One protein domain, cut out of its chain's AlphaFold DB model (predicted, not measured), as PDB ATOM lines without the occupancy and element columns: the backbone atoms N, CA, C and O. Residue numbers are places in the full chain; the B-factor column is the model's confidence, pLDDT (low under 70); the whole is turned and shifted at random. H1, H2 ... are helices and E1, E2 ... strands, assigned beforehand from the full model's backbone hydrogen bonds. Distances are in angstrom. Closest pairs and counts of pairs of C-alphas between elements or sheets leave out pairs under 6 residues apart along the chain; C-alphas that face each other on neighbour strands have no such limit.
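This is residues 32 to 113 of the 114 residues of the protein "Abhydrolase_3 domain-containing protein" of Eutrema salsugineum (UniProt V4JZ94). A strongly twisted sheet of four strands has one helix, H1, over one face, making two layers. The 82 printed residues have E1, E2, E3, H1 and E4 along the chain; the mixed sheet runs E1, E2, E4, E3. The class is mixed, helices and strands; the whole is compact, radius of gyration of the C-alphas 12.6 A, spanning 37 by 26 by 19 A.

Start at E1, residues 43 to 51, antiparallel in a hairpin with E2, residues 56 to 63; N 46 and O 60 are 2.9 A apart. E3, residues 74 to 78, is parallel to E4, residues 107 to 112, with N 77 to O 109 at 2.9 A. E2 and E4 are antiparallel, N 61 to O 108 at 2.8 A. E3, H1, residues 91 to 104, and E4 form a strand-helix-strand unit, parallel neighbours joined through a helix, with a right-handed crossover. H1 touches E2, closest C-alphas Pro 63 and Asp 102, 6.3 A; its height over the sheet is 8.4 A. Every O i to N i+4 pair in H1 is within hydrogen-bond range.

Find C-alpha 43 at (17.912, 19.543, 11.170); E1 runs 24.8 A, E2 23.9 A, H1 19.9 A. E4 ends at C-alpha 112, (31.513, 31.086, 17.017).

The farthest C-alphas, Pro 68 and Leu 84, are 40.6 A apart. Residues 79 to 90 make the long link; the printed part has no cut, and no printed residue is under 70 in pLDDT.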
ATOM      1  N   VAL A  32      32.414  28.977   4.444       97.56
ATOM      2  CA  VAL A  32      31.175  29.250   5.172       97.56
ATOM      3  C   VAL A  32      30.035  28.478   4.528       97.56
ATOM      4  O   VAL A  32      29.746  28.638   3.345       97.56
ATOM      5  N   CYS A  33      29.350  27.673   5.330       97.88
ATOM      6  CA  CYS A  33      28.067  27.077   4.999       97.88
ATOM      7  C   CYS A  33      26.946  27.933   5.620       97.88
ATOM      8  O   CYS A  33      27.017  28.236   6.819       97.88
ATOM      9  N   PRO A  34      25.916  28.357   4.867       98.19
ATOM     10  CA  PRO A  34      24.789  29.099   5.433       98.19
ATOM     11  C   PRO A  34      23.959  28.224   6.393       98.19
ATOM     12  O   PRO A  34      23.965  27.001   6.263       98.19
ATOM     13  N   PRO A  35      23.255  28.813   7.376       98.50
ATOM     14  CA  PRO A  35      22.294  28.073   8.183       98.50
ATOM     15  C   PRO A  35      21.031  27.781   7.359       98.50
ATOM     16  O   PRO A  35      20.699  28.513   6.426       98.50
ATOM     17  N   GLY A  36      20.292  26.742   7.728       98.12
ATOM     18  CA  GLY A  36      19.065  26.354   7.039       98.12
ATOM     19  C   GLY A  36      18.560  24.981   7.453       98.12
ATOM     20  O   GLY A  36      19.057  24.396   8.419       98.12
ATOM     21  N   LEU A  37      17.558  24.498   6.717       98.00
ATOM     22  CA  LEU A  37      17.121  23.108   6.766       98.00
ATOM     23  C   LEU A  37      18.128  22.243   6.003       98.00
ATOM     24  O   LEU A  37      18.362  22.473   4.817       98.00
ATOM     25  N   ASP A  38      18.684  21.249   6.681       98.00
ATOM     26  CA  ASP A  38      19.492  20.204   6.068       98.00
ATOM     27  C   ASP A  38      18.582  19.046   5.618       98.00
ATOM     28  O   ASP A  38      17.997  18.374   6.471       98.00
ATOM     29  N   PRO A  39      18.412  18.799   4.307       96.12
ATOM     30  CA  PRO A  39      17.481  17.787   3.810       96.12
ATOM     31  C   PRO A  39      17.905  16.352   4.143       96.12
ATOM     32  O   PRO A  39      17.056  15.465   4.134       96.12
ATOM     33  N   GLU A  40      19.188  16.109   4.430       96.44
ATOM     34  CA  GLU A  40      19.677  14.769   4.775       96.44
ATOM     35  C   GLU A  40      19.314  14.370   6.206       96.44
ATOM     36  O   GLU A  40      19.027  13.204   6.465       96.44
ATOM     37  N   THR A  41      19.324  15.331   7.132       97.56
ATOM     38  CA  THR A  41      19.135  15.085   8.571       97.56
ATOM     39  C   THR A  41      17.816  15.632   9.117       97.56
ATOM     40  O   THR A  41      17.439  15.331  10.244       97.56
ATOM     41  N   GLY A  42      17.109  16.480   8.363       97.12
ATOM     42  CA  GLY A  42      15.922  17.188   8.851       97.12
ATOM     43  C   GLY A  42      16.225  18.199   9.965       97.12
ATOM     44  O   GLY A  42      15.317  18.639  10.671       97.12
ATOM     45  N   VAL A  43      17.495  18.566  10.161       98.44
ATOM     46  CA  VAL A  43      17.912  19.543  11.170       98.44
ATOM     47  C   VAL A  43      17.757  20.952  10.622       98.44
ATOM     48  O   VAL A  43      18.196  21.264   9.517       98.44
ATOM     49  N   VAL A  44      17.162  21.832  11.423       98.44
ATOM     50  CA  VAL A  44      17.061  23.259  11.114       98.44
ATOM     51  C   VAL A  44      18.100  24.010  11.926       98.44
ATOM     52  O   VAL A  44      18.189  23.858  13.148       98.44
ATOM     53  N   SER A  45      18.853  24.867  11.246       98.75
ATOM     54  CA  SER A  45      19.861  25.719  11.862       98.75
ATOM     55  C   SER A  45      19.603  27.209  11.645       98.75
ATOM     56  O   SER A  45      18.978  27.620  10.666       98.75
ATOM     57  N   LYS A  46      20.066  28.033  12.590       98.62
ATOM     58  CA  LYS A  46      19.954  29.497  12.549       98.62
ATOM     59  C   LYS A  46      21.137  30.158  13.250       98.62
ATOM     60  O   LYS A  46      21.484  29.771  14.363       98.62
ATOM     61  N   ASP A  47      21.675  31.206  12.635       98.75
ATOM     62  CA  ASP A  47      22.711  32.045  13.239       98.75
ATOM     63  C   ASP A  47      22.101  33.135  14.132       98.75
ATOM     64  O   ASP A  47      21.076  33.742  13.805       98.75
ATOM     65  N   ILE A  48      22.743  33.380  15.274       98.38
ATOM     66  CA  ILE A  48      22.390  34.427  16.233       98.38
ATOM     67  C   ILE A  48      23.632  35.194  16.689       98.38
ATOM     68  O   ILE A  48      24.737  34.653  16.741       98.38
ATOM     69  N   ILE A  49      23.430  36.449  17.083       98.25
ATOM     70  CA  ILE A  49      24.432  37.240  17.801       98.25
ATOM     71  C   ILE A  49      24.116  37.135  19.294       98.25
ATOM     72  O   ILE A  49      22.986  37.389  19.705       98.25
ATOM     73  N   ILE A  50      25.106  36.732  20.088       97.62
ATOM     74  CA  ILE A  50      25.012  36.618  21.549       97.62
ATOM     75  C   ILE A  50      25.402  37.949  22.193       97.62
ATOM     76  O   ILE A  50      24.710  38.432  23.085       97.62
ATOM     77  N   ASP A  51      26.499  38.553  21.731       97.75
ATOM     78  CA  ASP A  51      26.964  39.850  22.212       97.75
ATOM     79  C   ASP A  51      27.467  40.714  21.053       97.75
ATOM     80  O   ASP A  51      28.490  40.443  20.426       97.75
ATOM     81  N   HIS A  52      26.752  41.810  20.809       95.75
ATOM     82  CA  HIS A  52      27.083  42.775  19.767       95.75
ATOM     83  C   HIS A  52      28.386  43.539  20.032       95.75
ATOM     84  O   HIS A  52      29.009  43.996  19.078       95.75
ATOM     85  N   LYS A  53      28.815  43.696  21.294       96.81
ATOM     86  CA  LYS A  53      30.044  44.437  21.626       96.81
ATOM     87  C   LYS A  53      31.294  43.658  21.243       96.81
ATOM     88  O   LYS A  53      32.261  44.246  20.776       96.81
ATOM     89  N   THR A  54      31.278  42.348  21.467       95.62
ATOM     90  CA  THR A  54      32.407  41.459  21.163       95.62
ATOM     91  C   THR A  54      32.284  40.772  19.806       95.62
ATOM     92  O   THR A  54      33.256  40.179  19.347       95.62
ATOM     93  N   GLY A  55      31.109  40.838  19.170       95.31
ATOM     94  CA  GLY A  55      30.795  40.086  17.955       95.31
ATOM     95  C   GLY A  55      30.558  38.592  18.205       95.31
ATOM     96  O   GLY A  55      30.464  37.822  17.248       95.31
ATOM     97  N   LEU A  56      30.457  38.168  19.472       98.12
ATOM     98  CA  LEU A  56      30.219  36.774  19.828       98.12
ATOM     99  C   LEU A  56      28.884  36.313  19.244       98.12
ATOM    100  O   LEU A  56      27.834  36.915  19.485       98.12
ATOM    101  N   SER A  57      28.927  35.222  18.491       98.50
ATOM    102  CA  SER A  57      27.785  34.649  17.784       98.50
ATOM    103  C   SER A  57      27.735  33.139  17.980       98.50
ATOM    104  O   SER A  57      28.664  32.526  18.510       98.50
ATOM    105  N   ALA A  58      26.625  32.528  17.588       98.81
ATOM    106  CA  ALA A  58      26.485  31.083  17.565       98.81
ATOM    107  C   ALA A  58      25.512  30.644  16.475       98.81
ATOM    108  O   ALA A  58      24.611  31.395  16.095       98.81
ATOM    109  N   ARG A  59      25.654  29.393  16.041       98.88
ATOM    110  CA  ARG A  59      24.648  28.688  15.252       98.88
ATOM    111  C   ARG A  59      23.876  27.735  16.150       98.88
ATOM    112  O   ARG A  59      24.461  26.862  16.788       98.88
ATOM    113  N   ILE A  60      22.564  27.903  16.197       98.75
ATOM    114  CA  ILE A  60      21.648  27.002  16.897       98.75
ATOM    115  C   ILE A  60      21.175  25.943  15.909       98.75
ATOM    116  O   ILE A  60      20.843  26.281  14.777       98.75
ATOM    117  N   TYR A  61      21.105  24.697  16.362       98.75
ATOM    118  CA  TYR A  61      20.612  23.543  15.624       98.75
ATOM    119  C   TYR A  61      19.545  22.830  16.442       98.75
ATOM    120  O   TYR A  61      19.711  22.635  17.650       98.75
ATOM    121  N   ARG A  62      18.469  22.408  15.784       97.81
ATOM    122  CA  ARG A  62      17.417  21.596  16.397       97.81
ATOM    123  C   ARG A  62      16.803  20.628  15.380       97.81
ATOM    124  O   ARG A  62      16.774  20.972  14.195       97.81
ATOM    125  N   PRO A  63      16.243  19.492  15.823       96.81
ATOM    126  CA  PRO A  63      15.354  18.694  14.989       96.81
ATOM    127  C   PRO A  63      14.158  19.547  14.544       96.81
ATOM    128  O   PRO A  63      13.657  20.370  15.324       96.81
ATOM    129  N   ASP A  64      13.698  19.382  13.303       90.56
ATOM    130  CA  ASP A  64      12.526  20.119  12.811       90.56
ATOM    131  C   ASP A  64      11.248  19.708  13.564       90.56
ATOM    132  O   ASP A  64      10.480  20.551  14.042       90.56
ATOM    133  N   LEU A  65      11.086  18.397  13.770       86.62
ATOM    134  CA  LEU A  65       9.947  17.791  14.450       86.62
ATOM    135  C   LEU A  65      10.235  17.608  15.945       86.62
ATOM    136  O   LEU A  65      10.939  16.689  16.352       86.62
ATOM    137  N   ILE A  66       9.640  18.466  16.774       87.25
ATOM    138  CA  ILE A  66       9.667  18.353  18.239       87.25
ATOM    139  C   ILE A  66       8.222  18.349  18.729       87.25
ATOM    140  O   ILE A  66       7.435  19.217  18.345       87.25
ATOM    141  N   GLN A  67       7.852  17.383  19.575       90.38
ATOM    142  CA  GLN A  67       6.496  17.342  20.119       90.38
ATOM    143  C   GLN A  67       6.252  18.537  21.057       90.38
ATOM    144  O   GLN A  67       7.153  18.926  21.807       90.38
ATOM    145  N   PRO A  68       5.040  19.121  21.078       90.25
ATOM    146  CA  PRO A  68       4.710  20.178  22.027       90.25
ATOM    147  C   PRO A  68       5.005  19.752  23.473       90.25
ATOM    148  O   PRO A  68       4.536  18.718  23.937       90.25
ATOM    149  N   GLY A  69       5.801  20.550  24.189       90.56
ATOM    150  CA  GLY A  69       6.189  20.274  25.578       90.56
ATOM    151  C   GLY A  69       7.372  19.315  25.756       90.56
ATOM    152  O   GLY A  69       7.859  19.168  26.880       90.56
ATOM    153  N   GLN A  70       7.890  18.711  24.681       93.62
ATOM    154  CA  GLN A  70       9.101  17.897  24.737       93.62
ATOM    155  C   GLN A  70      10.323  18.780  25.014       93.62
ATOM    156  O   GLN A  70      10.606  19.735  24.291       93.62
ATOM    157  N   LYS A  71      11.069  18.445  26.069       94.88
ATOM    158  CA  LYS A  71      12.380  19.036  26.356       94.88
ATOM    159  C   LYS A  71      13.465  18.129  25.799       94.88
ATOM    160  O   LYS A  71      13.409  16.918  26.000       94.88
ATOM    161  N   LEU A  72      14.455  18.726  25.148       97.12
ATOM    162  CA  LEU A  72      15.641  18.030  24.662       97.12
ATOM    163  C   LEU A  72      16.869  18.475  25.465       97.12
ATOM    164  O   LEU A  72      16.897  19.615  25.945       97.12
ATOM    165  N   PRO A  73      17.889  17.613  25.612       98.25
ATOM    166  CA  PRO A  73      19.185  18.035  26.123       98.25
ATOM    167  C   PRO A  73      19.770  19.165  25.270       98.25
ATOM    168  O   PRO A  73      19.611  19.184  24.048       98.25
ATOM    169  N   LEU A  74      20.466  20.094  25.924       98.38
ATOM    170  CA  LEU A  74      21.185  21.181  25.270       98.38
ATOM    171  C   LEU A  74      22.684  20.885  25.295       98.38
ATOM    172  O   LEU A  74      23.252  20.665  26.364       98.38
ATOM    173  N   VAL A  75      23.327  20.937  24.134       98.75
ATOM    174  CA  VAL A  75      24.778  20.796  23.994       98.75
ATOM    175  C   VAL A  75      25.376  22.118  23.533       98.75
ATOM    176  O   VAL A  75      24.991  22.664  22.502       98.75
ATOM    177  N   LEU A  76      26.349  22.619  24.292       98.62
ATOM    178  CA  LEU A  76      27.232  23.685  23.831       98.62
ATOM    179  C   LEU A  76      28.396  23.043  23.076       98.62
ATOM    180  O   LEU A  76      29.117  22.216  23.633       98.62
ATOM    181  N   TYR A  77      28.562  23.413  21.813       98.69
ATOM    182  CA  TYR A  77      29.611  22.898  20.945       98.69
ATOM    183  C   TYR A  77      30.622  24.002  20.639       98.69
ATOM    184  O   TYR A  77      30.247  25.111  20.260       98.69
ATOM    185  N   PHE A  78      31.905  23.684  20.779       98.50
ATOM    186  CA  PHE A  78      33.014  24.554  20.406       98.50
ATOM    187  C   PHE A  78      33.816  23.836  19.328       98.50
ATOM    188  O   PHE A  78      34.279  22.714  19.542       98.50
ATOM    189  N   HIS A  79      33.928  24.453  18.154       98.19
ATOM    190  CA  HIS A  79      34.648  23.850  17.042       98.19
ATOM    191  C   HIS A  79      36.157  23.783  17.312       98.19
ATOM    192  O   HIS A  79      36.695  24.498  18.155       98.19
ATOM    193  N   GLY A  80      36.841  22.895  16.591       97.25
ATOM    194  CA  GLY A  80      38.299  22.809  16.615       97.25
ATOM    195  C   GLY A  80      38.952  23.863  15.717       97.25
ATOM    196  O   GLY A  80      38.380  24.908  15.430       97.25
ATOM    197  N   GLY A  81      40.164  23.567  15.241       95.19
ATOM    198  CA  GLY A  81      40.951  24.498  14.422       95.19
ATOM    199  C   GLY A  81      42.084  25.180  15.186       95.19
ATOM    200  O   GLY A  81      42.533  26.253  14.793       95.19
ATOM    201  N   ALA A  82      42.536  24.565  16.288       95.00
ATOM    202  CA  ALA A  82      43.702  24.988  17.070       95.00
ATOM    203  C   ALA A  82      43.676  26.469  17.499       95.00
ATOM    204  O   ALA A  82      44.724  27.094  17.596       95.00
ATOM    205  N   PHE A  83      42.479  27.025  17.738       94.50
ATOM    206  CA  PHE A  83      42.248  28.448  18.043       94.50
ATOM    207  C   PHE A  83      42.662  29.430  16.934       94.50
ATOM    208  O   PHE A  83      42.735  30.632  17.168       94.50
ATOM    209  N   LEU A  84      42.941  28.934  15.729       93.00
ATOM    210  CA  LEU A  84      43.508  29.725  14.641       93.00
ATOM    211  C   LEU A  84      42.601  29.772  13.415       93.00
ATOM    212  O   LEU A  84      42.597  30.789  12.730       93.00
ATOM    213  N   ILE A  85      41.842  28.715  13.134       94.44
ATOM    214  CA  ILE A  85      41.028  28.574  11.917       94.44
ATOM    215  C   ILE A  85      39.641  28.002  12.221       94.44
ATOM    216  O   ILE A  85      39.380  27.553  13.337       94.44
ATOM    217  N   ALA A  86      38.808  27.947  11.176       96.94
ATOM    218  CA  ALA A  86      37.422  27.505  11.201       96.94
ATOM    219  C   ALA A  86      36.495  28.434  11.997       96.94
ATOM    220  O   ALA A  86      36.910  29.404  12.628       96.94
ATOM    221  N   SER A  87      35.207  28.141  11.895       97.94
ATOM    222  CA  SER A  87      34.112  28.887  12.501       97.94
ATOM    223  C   SER A  87      32.964  27.925  12.810       97.94
ATOM    224  O   SER A  87      32.944  26.780  12.336       97.94
ATOM    225  N   ALA A  88      31.939  28.403  13.518       98.44
ATOM    226  CA  ALA A  88      30.692  27.649  13.687       98.44
ATOM    227  C   ALA A  88      29.979  27.341  12.350       98.44
ATOM    228  O   ALA A  88      29.139  26.444  12.295       98.44
ATOM    229  N   SER A  89      30.309  28.074  11.281       98.25
ATOM    230  CA  SER A  89      29.759  27.901   9.935       98.25
ATOM    231  C   SER A  89      30.659  27.091   8.999       98.25
ATOM    232  O   SER A  89      30.281  26.880   7.846       98.25
ATOM    233  N   PHE A  90      31.814  26.602   9.462       98.50
ATOM    234  CA  PHE A  90      32.715  25.803   8.636       98.50
ATOM    235  C   PHE A  90      32.025  24.502   8.180       98.50
ATOM    236  O   PHE A  90      31.503  23.779   9.038       98.50
ATOM    237  N   PRO A  91      32.016  24.160   6.873       98.44
ATOM    238  CA  PRO A  91      31.188  23.078   6.332       98.44
ATOM    239  C   PRO A  91      31.321  21.741   7.064       98.44
ATOM    240  O   PRO A  91      30.312  21.146   7.436       98.44
ATOM    241  N   SER A  92      32.544  21.287   7.361       97.88
ATOM    242  CA  SER A  92      32.749  19.997   8.035       97.88
ATOM    243  C   SER A  92      32.179  19.971   9.455       97.88
ATOM    244  O   SER A  92      31.612  18.959   9.874       97.88
ATOM    245  N   TYR A  93      32.290  21.078  10.196       98.56
ATOM    246  CA  TYR A  93      31.686  21.187  11.522       98.56
ATOM    247  C   TYR A  93      30.171  21.332  11.426       98.56
ATOM    248  O   TYR A  93      29.462  20.673  12.181       98.56
ATOM    249  N   HIS A  94      29.662  22.091  10.455       98.62
ATOM    250  CA  HIS A  94      28.229  22.204  10.215       98.62
ATOM    251  C   HIS A  94      27.580  20.836   9.955       98.62
ATOM    252  O   HIS A  94      26.649  20.467  10.670       98.62
ATOM    253  N   THR A  95      28.128  20.047   9.027       98.56
ATOM    254  CA  THR A  95      27.656  18.684   8.733       98.56
ATOM    255  C   THR A  95      27.756  17.765   9.950       98.56
ATOM    256  O   THR A  95      26.850  16.975  10.207       98.56
ATOM    257  N   SER A  96      28.843  17.856  10.721       98.50
ATOM    258  CA  SER A  96      29.024  17.025  11.919       98.50
ATOM    259  C   SER A  96      27.991  17.347  13.000       98.50
ATOM    260  O   SER A  96      27.449  16.435  13.621       98.50
ATOM    261  N   VAL A  97      27.681  18.631  13.206       98.75
ATOM    262  CA  VAL A  97      26.684  19.062  14.194       98.75
ATOM    263  C   VAL A  97      25.262  18.712  13.743       98.75
ATOM    264  O   VAL A  97      24.486  18.278  14.588       98.75
ATOM    265  N   ASN A  98      24.930  18.793  12.446       98.75
ATOM    266  CA  ASN A  98      23.648  18.280  11.931       98.75
ATOM    267  C   ASN A  98      23.468  16.797  12.283       98.75
ATOM    268  O   ASN A  98      22.477  16.426  12.907       98.75
ATOM    269  N   LYS A  99      24.465  15.958  11.971       98.56
ATOM    270  CA  LYS A  99      24.427  14.521  12.285       98.56
ATOM    271  C   LYS A  99      24.310  14.253  13.782       98.56
ATOM    272  O   LYS A  99      23.554  13.379  14.184       98.56
ATOM    273  N   LEU A 100      25.036  15.006  14.610       98.56
ATOM    274  CA  LEU A 100      24.956  14.873  16.063       98.56
ATOM    275  C   LEU A 100      23.547  15.192  16.584       98.56
ATOM    276  O   LEU A 100      23.029  14.473  17.433       98.56
ATOM    277  N   VAL A 101      22.937  16.266  16.083       98.62
ATOM    278  CA  VAL A 101      21.600  16.721  16.486       98.62
ATOM    279  C   VAL A 101      20.525  15.712  16.102       98.62
ATOM    280  O   VAL A 101      19.690  15.385  16.944       98.62
ATOM    281  N   ASP A 102      20.586  15.195  14.875       98.00
ATOM    282  CA  ASP A 102      19.690  14.154  14.366       98.00
ATOM    283  C   ASP A 102      19.825  12.851  15.167       98.00
ATOM    284  O   ASP A 102      18.874  12.389  15.797       98.00
ATOM    285  N   GLN A 103      21.039  12.305  15.255       97.75
ATOM    286  CA  GLN A 103      21.264  10.986  15.853       97.75
ATOM    287  C   GLN A 103      21.052  10.951  17.369       97.75
ATOM    288  O   GLN A 103      20.655   9.919  17.908       97.75
ATOM    289  N   ALA A 104      21.339  12.050  18.076       97.69
ATOM    290  CA  ALA A 104      21.203  12.113  19.530       97.69
ATOM    291  C   ALA A 104      19.880  12.741  19.996       97.69
ATOM    292  O   ALA A 104      19.608  12.734  21.198       97.69
ATOM    293  N   ASN A 105      19.067  13.281  19.080       96.62
ATOM    294  CA  ASN A 105      17.837  14.017  19.381       96.62
ATOM    295  C   ASN A 105      18.053  15.108  20.455       96.62
ATOM    296  O   ASN A 105      17.464  15.091  21.540       96.62
ATOM    297  N   ILE A 106      18.950  16.049  20.158       98.00
ATOM    298  CA  ILE A 106      19.362  17.136  21.062       98.00
ATOM    299  C   ILE A 106      19.170  18.508  20.414       98.00
ATOM    300  O   ILE A 106      18.956  18.615  19.216       98.00
ATOM    301  N   ILE A 107      19.322  19.581  21.185       98.50
ATOM    302  CA  ILE A 107      19.565  20.924  20.644       98.50
ATOM    303  C   ILE A 107      21.057  21.215  20.781       98.50
ATOM    304  O   ILE A 107      21.624  21.019  21.857       98.50
ATOM    305  N   ALA A 108      21.692  21.720  19.725       98.81
ATOM    306  CA  ALA A 108      23.088  22.148  19.777       98.81
ATOM    307  C   ALA A 108      23.218  23.661  19.579       98.81
ATOM    308  O   ALA A 108      22.537  24.262  18.749       98.81
ATOM    309  N   VAL A 109      24.127  24.275  20.328       98.81
ATOM    310  CA  VAL A 109      24.551  25.668  20.162       98.81
ATOM    311  C   VAL A 109      26.039  25.650  19.848       98.81
ATOM    312  O   VAL A 109      26.867  25.454  20.736       98.81
ATOM    313  N   SER A 110      26.373  25.813  18.571       98.81
ATOM    314  CA  SER A 110      27.747  25.886  18.078       98.81
ATOM    315  C   SER A 110      28.259  27.313  18.225       98.81
ATOM    316  O   SER A 110      27.804  28.216  17.521       98.81
ATOM    317  N   VAL A 111      29.156  27.537  19.181       98.69
ATOM    318  CA  VAL A 111      29.671  28.868  19.510       98.69
ATOM    319  C   VAL A 111      30.728  29.280  18.492       98.69
ATOM    320  O   VAL A 111      31.702  28.564  18.270       98.69
ATOM    321  N   ASN A 112      30.547  30.462  17.908       98.38
ATOM    322  CA  ASN A 112      31.513  31.086  17.017       98.38
ATOM    323  C   ASN A 112      32.401  32.032  17.833       98.38
ATOM    324  O   ASN A 112      32.055  33.197  18.055       98.38
ATOM    325  N   TYR A 113      33.497  31.490  18.359       96.62
ATOM    326  CA  TYR A 113      34.444  32.238  19.185       96.62
ATOM    327  C   TYR A 113      35.396  33.101  18.327       96.62
ATOM    328  O   TYR A 113      35.337  33.074  17.101       96.62
TER     329      TYR A 113